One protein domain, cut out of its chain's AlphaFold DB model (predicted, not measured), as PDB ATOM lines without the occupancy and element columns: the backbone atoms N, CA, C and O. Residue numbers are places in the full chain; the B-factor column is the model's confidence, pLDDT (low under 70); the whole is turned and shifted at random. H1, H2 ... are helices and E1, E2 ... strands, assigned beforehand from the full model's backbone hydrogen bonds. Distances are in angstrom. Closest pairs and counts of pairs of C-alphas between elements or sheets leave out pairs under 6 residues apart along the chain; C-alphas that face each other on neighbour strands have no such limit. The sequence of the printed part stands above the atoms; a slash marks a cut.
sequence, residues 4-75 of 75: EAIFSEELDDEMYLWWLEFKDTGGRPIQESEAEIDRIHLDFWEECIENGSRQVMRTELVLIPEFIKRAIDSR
ATOM      1  N   GLU A   4      -4.072 -22.028  -3.636       78.50
ATOM      2  CA  GLU A   4      -3.902 -20.950  -4.597       78.50
ATOM      3  C   GLU A   4      -4.364 -21.449  -5.966       78.50
ATOM      4  O   GLU A   4      -4.088 -22.593  -6.337       78.50
ATOM      5  N   ALA A   5      -5.097 -20.624  -6.703       79.81
ATOM      6  CA  ALA A   5      -5.550 -20.941  -8.044       79.81
ATOM      7  C   ALA A   5      -5.452 -19.728  -8.960       79.81
ATOM      8  O   ALA A   5      -5.789 -18.611  -8.567       79.81
ATOM      9  N   ILE A   6      -5.025 -19.991 -10.191       81.94
ATOM     10  CA  ILE A   6      -4.998 -19.019 -11.276       81.94
ATOM     11  C   ILE A   6      -6.042 -19.438 -12.304       81.94
ATOM     12  O   ILE A   6      -6.108 -20.606 -12.712       81.94
ATOM     13  N   PHE A   7      -6.843 -18.473 -12.731       83.31
ATOM     14  CA  PHE A   7      -7.847 -18.643 -13.766       83.31
ATOM     15  C   PHE A   7      -7.574 -17.686 -14.916       83.31
ATOM     16  O   PHE A   7      -7.000 -16.621 -14.708       83.31
ATOM     17  N   SER A   8      -7.993 -18.063 -16.115       82.12
ATOM     18  CA  SER A   8      -7.925 -17.222 -17.305       82.12
ATOM     19  C   SER A   8      -9.322 -16.912 -17.834       82.12
ATOM     20  O   SER A   8     -10.271 -17.690 -17.651       82.12
ATOM     21  N   GLU A   9      -9.438 -15.769 -18.500       84.38
ATOM     22  CA  GLU A   9     -10.608 -15.377 -19.275       84.38
ATOM     23  C   GLU A   9     -10.184 -14.553 -20.495       84.38
ATOM     24  O   GLU A   9      -9.242 -13.769 -20.414       84.38
ATOM     25  N   GLU A  10     -10.884 -14.732 -21.616       85.25
ATOM     26  CA  GLU A  10     -10.793 -13.844 -22.776       85.25
ATOM     27  C   GLU A  10     -12.052 -12.971 -22.816       85.25
ATOM     28  O   GLU A  10     -13.172 -13.492 -22.837       85.25
ATOM     29  N   LEU A  11     -11.874 -11.651 -22.825       82.69
ATOM     30  CA  LEU A  11     -12.950 -10.667 -22.902       82.69
ATOM     31  C   LEU A  11     -12.529  -9.552 -23.863       82.69
ATOM     32  O   LEU A  11     -11.468  -8.967 -23.688       82.69
ATOM     33  N   ASP A  12     -13.354  -9.276 -24.878       86.19
ATOM     34  CA  ASP A  12     -13.114  -8.235 -25.890       86.19
ATOM     35  C   ASP A  12     -11.702  -8.279 -26.522       86.19
ATOM     36  O   ASP A  12     -11.036  -7.256 -26.659       86.19
ATOM     37  N   ASP A  13     -11.260  -9.480 -26.920       83.81
ATOM     38  CA  ASP A  13      -9.932  -9.780 -27.495       83.81
ATOM     39  C   ASP A  13      -8.731  -9.579 -26.541       83.81
ATOM     40  O   ASP A  13      -7.580  -9.718 -26.958       83.81
ATOM     41  N   GLU A  14      -8.981  -9.338 -25.252       81.50
ATOM     42  CA  GLU A  14      -7.960  -9.221 -24.205       81.50
ATOM     43  C   GLU A  14      -7.994 -10.427 -23.250       81.50
ATOM     44  O   GLU A  14      -9.054 -10.964 -22.916       81.50
ATOM     45  N   MET A  15      -6.813 -10.867 -22.797       81.06
ATOM     46  CA  MET A  15      -6.671 -11.969 -21.837       81.06
ATOM     47  C   MET A  15      -6.501 -11.430 -20.418       81.06
ATOM     48  O   MET A  15      -5.551 -10.706 -20.120       81.06
ATOM     49  N   TYR A  16      -7.357 -11.899 -19.519       80.12
ATOM     50  CA  TYR A  16      -7.318 -11.607 -18.095       80.12
ATOM     51  C   TYR A  16      -6.872 -12.840 -17.312       80.12
ATOM     52  O   TYR A  16      -7.273 -13.968 -17.609       80.12
ATOM     53  N   LEU A  17      -6.042 -12.618 -16.291       79.25
ATOM     54  CA  LEU A  17      -5.648 -13.638 -15.324       79.25
ATOM     55  C   LEU A  17      -6.169 -13.258 -13.943       79.25
ATOM     56  O   LEU A  17      -5.925 -12.158 -13.453       79.25
ATOM     57  N   TRP A  18      -6.844 -14.200 -13.300       77.69
ATOM     58  CA  TRP A  18      -7.447 -14.041 -11.985       77.69
ATOM     59  C   TRP A  18      -6.713 -14.901 -10.969       77.69
ATOM     60  O   TRP A  18      -6.448 -16.075 -11.228       77.69
ATOM     61  N   TRP A  19      -6.426 -14.342  -9.797       78.50
ATOM     62  CA  TRP A  19      -5.703 -15.027  -8.729       78.50
ATOM     63  C   TRP A  19      -6.595 -15.190  -7.496       78.50
ATOM     64  O   TRP A  19      -7.095 -14.211  -6.946       78.50
ATOM     65  N   LEU A  20      -6.780 -16.429  -7.037       77.94
ATOM     66  CA  LEU A  20      -7.487 -16.757  -5.799       77.94
ATOM     67  C   LEU A  20      -6.528 -17.432  -4.827       77.94
ATOM     68  O   LEU A  20      -5.948 -18.463  -5.148       77.94
ATOM     69  N   GLU A  21      -6.423 -16.912  -3.610       74.19
ATOM     70  CA  GLU A  21      -5.609 -17.511  -2.556       74.19
ATOM     71  C   GLU A  21      -6.406 -17.743  -1.269       74.19
ATOM     72  O   GLU A  21      -7.230 -16.932  -0.855       74.19
ATOM     73  N   PHE A  22      -6.127 -18.862  -0.604       74.62
ATOM     74  CA  PHE A  22      -6.554 -19.146   0.759       74.62
ATOM     75  C   PHE A  22      -5.307 -19.340   1.616       74.62
ATOM     76  O   PHE A  22      -4.533 -20.292   1.440       74.62
ATOM     77  N   LYS A  23      -5.084 -18.419   2.549       69.88
ATOM     78  CA  LYS A  23      -3.925 -18.424   3.445       69.88
ATOM     79  C   LYS A  23      -4.323 -18.865   4.848       69.88
ATOM     80  O   LYS A  23      -5.492 -18.889   5.214       69.88
ATOM     81  N   ASP A  24      -3.316 -19.293   5.598       66.94
ATOM     82  CA  ASP A  24      -3.491 -19.609   7.012       66.94
ATOM     83  C   ASP A  24      -3.542 -18.323   7.835       66.94
ATOM     84  O   ASP A  24      -2.989 -17.306   7.415       66.94
ATOM     85  N   THR A  25      -4.165 -18.374   9.011       64.38
ATOM     86  CA  THR A  25      -4.320 -17.214   9.904       64.38
ATOM     87  C   THR A  25      -2.999 -16.738  10.511       64.38
ATOM     88  O   THR A  25      -2.954 -15.672  11.116       64.38
ATOM     89  N   GLY A  26      -1.911 -17.501  10.351       63.25
ATOM     90  CA  GLY A  26      -0.585 -17.148  10.861       63.25
ATOM     91  C   GLY A  26       0.164 -16.070  10.064       63.25
ATOM     92  O   GLY A  26       1.207 -15.605  10.523       63.25
ATOM     93  N   GLY A  27      -0.317 -15.678   8.880       62.88
ATOM     94  CA  GLY A  27       0.270 -14.580   8.107       62.88
ATOM     95  C   GLY A  27      -0.314 -13.233   8.525       62.88
ATOM     96  O   GLY A  27      -1.533 -13.096   8.577       62.88
ATOM     97  N   ARG A  28       0.537 -12.228   8.783       68.19
ATOM     98  CA  ARG A  28       0.054 -10.842   8.856       68.19
ATOM     99  C   ARG A  28      -0.538 -10.463   7.493       68.19
ATOM    100  O   ARG A  28       0.121 -10.737   6.486       68.19
ATOM    101  N   PRO A  29      -1.750  -9.884   7.445       74.06
ATOM    102  CA  PRO A  29      -2.308  -9.340   6.215       74.06
ATOM    103  C   PRO A  29      -1.294  -8.417   5.538       74.06
ATOM    104  O   PRO A  29      -0.588  -7.672   6.217       74.06
ATOM    105  N   ILE A  30      -1.221  -8.439   4.207       75.69
ATOM    106  CA  ILE A  30      -0.343  -7.522   3.459       75.69
ATOM    107  C   ILE A  30      -0.716  -6.052   3.727       75.69
ATOM    108  O   ILE A  30       0.143  -5.179   3.726       75.69
ATOM    109  N   GLN A  31      -1.982  -5.808   4.080       81.31
ATOM    110  CA  GLN A  31      -2.510  -4.525   4.541       81.31
ATOM    111  C   GLN A  31      -1.887  -4.040   5.865       81.31
ATOM    112  O   GLN A  31      -1.975  -2.859   6.179       81.31
ATOM    113  N   GLU A  32      -1.269  -4.931   6.646       84.31
ATOM    114  CA  GLU A  32      -0.557  -4.610   7.892       84.31
ATOM    115  C   GLU A  32       0.967  -4.511   7.693       84.31
ATOM    116  O   GLU A  32       1.713  -4.374   8.665       84.31
ATOM    117  N   SER A  33       1.457  -4.617   6.455       84.06
ATOM    118  CA  SER A  33       2.884  -4.507   6.170       84.06
ATOM    119  C   SER A  33       3.352  -3.052   6.138       84.06
ATOM    120  O   SER A  33       2.714  -2.185   5.548       84.06
ATOM    121  N   GLU A  34       4.515  -2.791   6.735       87.75
ATOM    122  CA  GLU A  34       5.201  -1.492   6.662       87.75
ATOM    123  C   GLU A  34       6.190  -1.415   5.484       87.75
ATOM    124  O   GLU A  34       6.850  -0.392   5.283       87.75
ATOM    125  N   ALA A  35       6.335  -2.492   4.704       90.31
ATOM    126  CA  ALA A  35       7.253  -2.516   3.576       90.31
ATOM    127  C   ALA A  35       6.687  -1.721   2.386       90.31
ATOM    128  O   ALA A  35       5.560  -1.924   1.948       90.31
ATOM    129  N   GLU A  36       7.505  -0.845   1.803       89.75
ATOM    130  CA  GLU A  36       7.102   0.002   0.672       89.75
ATOM    131  C   GLU A  36       6.676  -0.797  -0.568       89.75
ATOM    132  O   GLU A  36       5.766  -0.388  -1.289       89.75
ATOM    133  N   ILE A  37       7.295  -1.957  -0.792       84.69
ATOM    134  CA  ILE A  37       6.944  -2.850  -1.898       84.69
ATOM    135  C   ILE A  37       5.515  -3.391  -1.776       84.69
ATOM    136  O   ILE A  37       4.829  -3.537  -2.784       84.69
ATOM    137  N   ASP A  38       5.041  -3.613  -0.551       83.19
ATOM    138  CA  ASP A  38       3.702  -4.142  -0.301       83.19
ATOM    139  C   ASP A  38       2.634  -3.073  -0.563       83.19
ATOM    140  O   ASP A  38       1.557  -3.385  -1.063       83.19
ATOM    141  N   ARG A  39       2.963  -1.794  -0.332       86.75
ATOM    142  CA  ARG A  39       2.110  -0.664  -0.723       86.75
ATOM    143  C   ARG A  39       1.975  -0.555  -2.241       86.75
ATOM    144  O   ARG A  39       0.863  -0.466  -2.736       86.75
ATOM    145  N   ILE A  40       3.088  -0.625  -2.976       88.19
ATOM    146  CA  ILE A  40       3.067  -0.593  -4.451       88.19
ATOM    147  C   ILE A  40       2.242  -1.763  -5.003       88.19
ATOM    148  O   ILE A  40       1.495  -1.605  -5.964       88.19
ATOM    149  N   HIS A  41       2.366  -2.939  -4.383       80.12
ATOM    150  CA  HIS A  41       1.596  -4.115  -4.760       80.12
ATOM    151  C   HIS A  41       0.089  -3.920  -4.538       80.12
ATOM    152  O   HIS A  41      -0.694  -4.266  -5.415       80.12
ATOM    153  N   LEU A  42      -0.313  -3.341  -3.400       83.25
ATOM    154  CA  LEU A  42      -1.712  -3.026  -3.101       83.25
ATOM    155  C   LEU A  42      -2.293  -1.960  -4.039       83.25
ATOM    156  O   LEU A  42      -3.413  -2.134  -4.511       83.25
ATOM    157  N   ASP A  43      -1.532  -0.909  -4.348       87.44
ATOM    158  CA  ASP A  43      -1.964   0.147  -5.270       87.44
ATOM    159  C   ASP A  43      -2.203  -0.421  -6.682       87.44
ATOM    160  O   ASP A  43      -3.236  -0.161  -7.297       87.44
ATOM    161  N   PHE A  44      -1.284  -1.261  -7.171       79.94
ATOM    162  CA  PHE A  44      -1.445  -1.936  -8.460       79.94
ATOM    163  C   PHE A  44      -2.618  -2.922  -8.445       79.94
ATOM    164  O   PHE A  44      -3.372  -2.998  -9.412       79.94
ATOM    165  N   TRP A  45      -2.800  -3.660  -7.345       78.69
ATOM    166  CA  TRP A  45      -3.934  -4.565  -7.159       78.69
ATOM    167  C   TRP A  45      -5.258  -3.799  -7.295       78.69
ATOM    168  O   TRP A  45      -6.095  -4.194  -8.107       78.69
ATOM    169  N   GLU A  46      -5.442  -2.690  -6.572       79.25
ATOM    170  CA  GLU A  46      -6.666  -1.878  -6.680       79.25
ATOM    171  C   GLU A  46      -6.889  -1.302  -8.084       79.25
ATOM    172  O   GLU A  46      -8.036  -1.183  -8.513       79.25
ATOM    173  N   GLU A  47      -5.822  -0.973  -8.813       82.25
ATOM    174  CA  GLU A  47      -5.926  -0.460 -10.182       82.25
ATOM    175  C   GLU A  47      -6.421  -1.525 -11.175       82.25
ATOM    176  O   GLU A  47      -7.175  -1.201 -12.094       82.25
ATOM    177  N   CYS A  48      -6.004  -2.786 -11.014       69.75
ATOM    178  CA  CYS A  48      -6.197  -3.812 -12.042       69.75
ATOM    179  C   CYS A  48      -7.229  -4.901 -11.716       69.75
ATOM    180  O   CYS A  48      -7.671  -5.588 -12.637       69.75
ATOM    181  N   ILE A  49      -7.624  -5.088 -10.450       66.44
ATOM    182  CA  ILE A  49      -8.544  -6.172 -10.067       66.44
ATOM    183  C   ILE A  49      -9.968  -5.653  -9.902       66.44
ATOM    184  O   ILE A  49     -10.305  -4.935  -8.961       66.44
ATOM    185  N   GLU A  50     -10.845  -6.116 -10.789       69.38
ATOM    186  CA  GLU A  50     -12.273  -5.855 -10.694       69.38
ATOM    187  C   GLU A  50     -12.933  -6.769  -9.649       69.38
ATOM    188  O   GLU A  50     -12.985  -7.997  -9.772       69.38
ATOM    189  N   ASN A  51     -13.447  -6.160  -8.580       63.91
ATOM    190  CA  ASN A  51     -14.116  -6.879  -7.502       63.91
ATOM    191  C   ASN A  51     -15.518  -7.343  -7.928       63.91
ATOM    192  O   ASN A  51     -16.362  -6.538  -8.313       63.91
ATOM    193  N   GLY A  52     -15.816  -8.635  -7.750       58.59
ATOM    194  CA  GLY A  52     -17.170  -9.175  -7.926       58.59
ATOM    195  C   GLY A  52     -17.496  -9.723  -9.318       58.59
ATOM    196  O   GLY A  52     -18.681  -9.918  -9.611       58.59
ATOM    197  N   SER A  53     -16.490 -10.017 -10.151       57.31
ATOM    198  CA  SER A  53     -16.714 -10.736 -11.408       57.31
ATOM    199  C   SER A  53     -17.351 -12.108 -11.132       57.31
ATOM    200  O   SER A  53     -17.007 -12.835 -10.195       57.31
ATOM    201  N   ARG A  54     -18.393 -12.427 -11.905       51.44
ATOM    202  CA  ARG A  54     -19.249 -13.619 -11.737       51.44
ATOM    203  C   ARG A  54     -19.150 -14.560 -12.940       51.44
ATOM    204  O   ARG A  54     -20.083 -15.313 -13.215       51.44
ATOM    205  N   GLN A  55     -18.052 -14.466 -13.682       53.81
ATOM    206  CA  GLN A  55     -17.829 -15.226 -14.904       53.81
ATOM    207  C   GLN A  55     -17.344 -16.649 -14.616       53.81
ATOM    208  O   GLN A  55     -16.707 -16.940 -13.601       53.81
ATOM    209  N   VAL A  56     -17.708 -17.564 -15.517       56.44
ATOM    210  CA  VAL A  56     -17.235 -18.950 -15.503       56.44
ATOM    211  C   VAL A  56     -15.819 -18.941 -16.069       56.44
ATOM    212  O   VAL A  56     -15.627 -19.014 -17.278       56.44
ATOM    213  N   MET A  57     -14.838 -18.803 -15.183       66.44
ATOM    214  CA  MET A  57     -13.430 -18.727 -15.563       66.44
ATOM    215  C   MET A  57     -12.843 -20.114 -15.832       66.44
ATOM    216  O   MET A  57     -13.233 -21.111 -15.209       66.44
ATOM    217  N   ARG A  58     -11.853 -20.181 -16.726       66.69
ATOM    218  CA  ARG A  58     -11.102 -21.411 -16.973       66.69
ATOM    219  C   ARG A  58     -10.003 -21.547 -15.925       66.69
ATOM    220  O   ARG A  58      -9.145 -20.683 -15.802       66.69
ATOM    221  N   THR A  59     -10.007 -22.639 -15.168       76.94
ATOM    222  CA  THR A  59      -8.913 -22.939 -14.236       76.94
ATOM    223  C   THR A  59      -7.669 -23.361 -15.013       76.94
ATOM    224  O   THR A  59      -7.701 -24.373 -15.711       76.94
ATOM    225  N   GLU A  60      -6.577 -22.612 -14.867       79.19
ATOM    226  CA  GLU A  60      -5.295 -22.926 -15.512       79.19
ATOM    227  C   GLU A  60      -4.356 -23.668 -14.565       79.19
ATOM    228  O   GLU A  60      -3.701 -24.637 -14.949       79.19
ATOM    229  N   LEU A  61      -4.312 -23.239 -13.303       75.56
ATOM    230  CA  LEU A  61      -3.422 -23.809 -12.304       75.56
ATOM    231  C   LEU A  61      -4.106 -23.861 -10.944       75.56
ATOM    232  O   LEU A  61      -4.752 -22.905 -10.525       75.56
ATOM    233  N   VAL A  62      -3.908 -24.971 -10.238       77.62
ATOM    234  CA  VAL A  62      -4.290 -25.121  -8.834       77.62
ATOM    235  C   VAL A  62      -3.083 -25.632  -8.064       77.62
ATOM    236  O   VAL A  62      -2.599 -26.741  -8.306       77.62
ATOM    237  N   LEU A  63      -2.601 -24.824  -7.126       77.38
ATOM    238  CA  LEU A  63      -1.541 -25.167  -6.191       77.38
ATOM    239  C   LEU A  63      -2.188 -25.528  -4.856       77.38
ATOM    240  O   LEU A  63      -2.719 -24.684  -4.133       77.38
ATOM    241  N   ILE A  64      -2.150 -26.819  -4.529       82.50
ATOM    242  CA  ILE A  64      -2.686 -27.351  -3.276       82.50
ATOM    243  C   ILE A  64      -1.634 -28.174  -2.530       82.50
ATOM    244  O   ILE A  64      -0.851 -28.889  -3.157       82.50
ATOM    245  N   PRO A  65      -1.638 -28.139  -1.188       76.69
ATOM    246  CA  PRO A  65      -0.879 -29.066  -0.369       76.69
ATOM    247  C   PRO A  65      -1.276 -30.521  -0.631       76.69
ATOM    248  O   PRO A  65      -2.447 -30.846  -0.839       76.69
ATOM    249  N   GLU A  66      -0.308 -31.423  -0.495       81.56
ATOM    250  CA  GLU A  66      -0.478 -32.850  -0.792       81.56
ATOM    251  C   GLU A  66      -1.630 -33.509  -0.011       81.56
ATOM    252  O   GLU A  66      -2.310 -34.404  -0.508       81.56
ATOM    253  N   PHE A  67      -1.890 -33.067   1.223       83.88
ATOM    254  CA  PHE A  67      -2.991 -33.619   2.017       83.88
ATOM    255  C   PHE A  67      -4.373 -33.266   1.446       83.88
ATOM    256  O   PHE A  67      -5.284 -34.085   1.553       83.88
ATOM    257  N   ILE A  68      -4.521 -32.093   0.817       82.38
ATOM    258  CA  ILE A  68      -5.753 -31.686   0.131       82.38
ATOM    259  C   ILE A  68      -5.905 -32.493  -1.155       82.38
ATOM    260  O   ILE A  68      -6.979 -33.032  -1.407       82.38
ATOM    261  N   LYS A  69      -4.815 -32.656  -1.917       85.69
ATOM    262  CA  LYS A  69      -4.798 -33.476  -3.138       85.69
ATOM    263  C   LYS A  69      -5.290 -34.901  -2.860       85.69
ATOM    264  O   LYS A  69      -6.252 -35.350  -3.473       85.69
ATOM    265  N   ARG A  70      -4.726 -35.568  -1.846       88.00
ATOM    266  CA  ARG A  70      -5.154 -36.917  -1.429       88.00
ATOM    267  C   ARG A  70      -6.626 -36.995  -1.019       88.00
ATOM    268  O   ARG A  70      -7.273 -38.011  -1.259       88.00
ATOM    269  N   ALA A  71      -7.158 -35.959  -0.373       86.19
ATOM    270  CA  ALA A  71      -8.563 -35.922   0.032       86.19
ATOM    271  C   ALA A  71      -9.521 -35.779  -1.167       86.19
ATOM    272  O   ALA A  71     -10.635 -36.295  -1.115       86.19
ATOM    273  N   ILE A  72      -9.092 -35.100  -2.235       84.75
ATOM    274  CA  ILE A  72      -9.841 -34.998  -3.496       84.75
ATOM    275  C   ILE A  72      -9.799 -36.335  -4.245       84.75
ATOM    276  O   ILE A  72     -10.848 -36.840  -4.626       84.75
ATOM    277  N   ASP A  73      -8.610 -36.929  -4.384       86.44
ATOM    278  CA  ASP A  73      -8.375 -38.152  -5.172       86.44
ATOM    279  C   ASP A  73      -8.944 -39.434  -4.527       86.44
ATOM    280  O   ASP A  73      -9.020 -40.476  -5.170       86.44
ATOM    281  N   SER A  74      -9.308 -39.391  -3.242       77.88
ATOM    282  CA  SER A  74      -9.899 -40.526  -2.511       77.88
ATOM    283  C   SER A  74     -11.429 -40.596  -2.596       77.88
ATOM    284  O   SER A  74     -12.036 -41.438  -1.928       77.88
ATOM    285  N   ARG A  75     -12.047 -39.723  -3.398       53.78
ATOM    286  CA  ARG A  75     -13.467 -39.774  -3.772       53.78
ATOM    287  C   ARG A  75     -13.666 -40.534  -5.075       53.78
ATOM    288  O   ARG A  75     -14.727 -41.186  -5.177       53.78
TER     289      ARG A  75
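What this domain is: This is residues 4 to 75 of the 75 residues of an uncharacterized protein of Sulfobacillus benefaciens (UniProt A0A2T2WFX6). A narrow three-strand sheet stands between two helices, H1 off beyond its E2 edge and H2 sticking out beyond its E3 edge. The link 49 to 57 crosses one face from H1 to E3. The 72 printed residues hold E1, E2, H1, E3, H2 in turn, class mixed; the sheet, E2, E1, E3, is antiparallel. The whole is loose, radius of gyration of the C-alphas 15.5 A, and flat, 44 by 40 by 18 A.

Where its parts are: E1, residues 4 to 11, begins at C-alpha 4 (-3.902, -20.950, -4.597) and spans 22.9 A; E2, 14 to 22, 26.9 A; H1, 36 to 48, 18.8 A; E3, 58 to 63, 14.9 A; H2, 66 to 73, 10.5 A, ends at C-alpha 73 (-8.375, -38.152, -5.172).

How they stand to each other: E1 and E2 form a hairpin at 159 degrees, with N 5 and O 20 2.8 A apart, within hydrogen-bond range. E1 and E3 are antiparallel at 163 degrees, N 6 and O 61 2.9 A apart. E2, H1 and E3 make a split strand-helix-strand unit, two strands running the same way with E1 between them, its crossover left-handed. Neither helix is on the sheet; H1 and H2 are apart. In both helices every O i to N i+4 pair is within range.

The domain as a whole: The C-alphas of Glu 36 and Arg 75, the farthest apart, are 45.0 A apart. The printed part has no cut; E2 to H1 is a long link. pLDDT is under 70 at residues 23 to 28, 48 to 58 and 75.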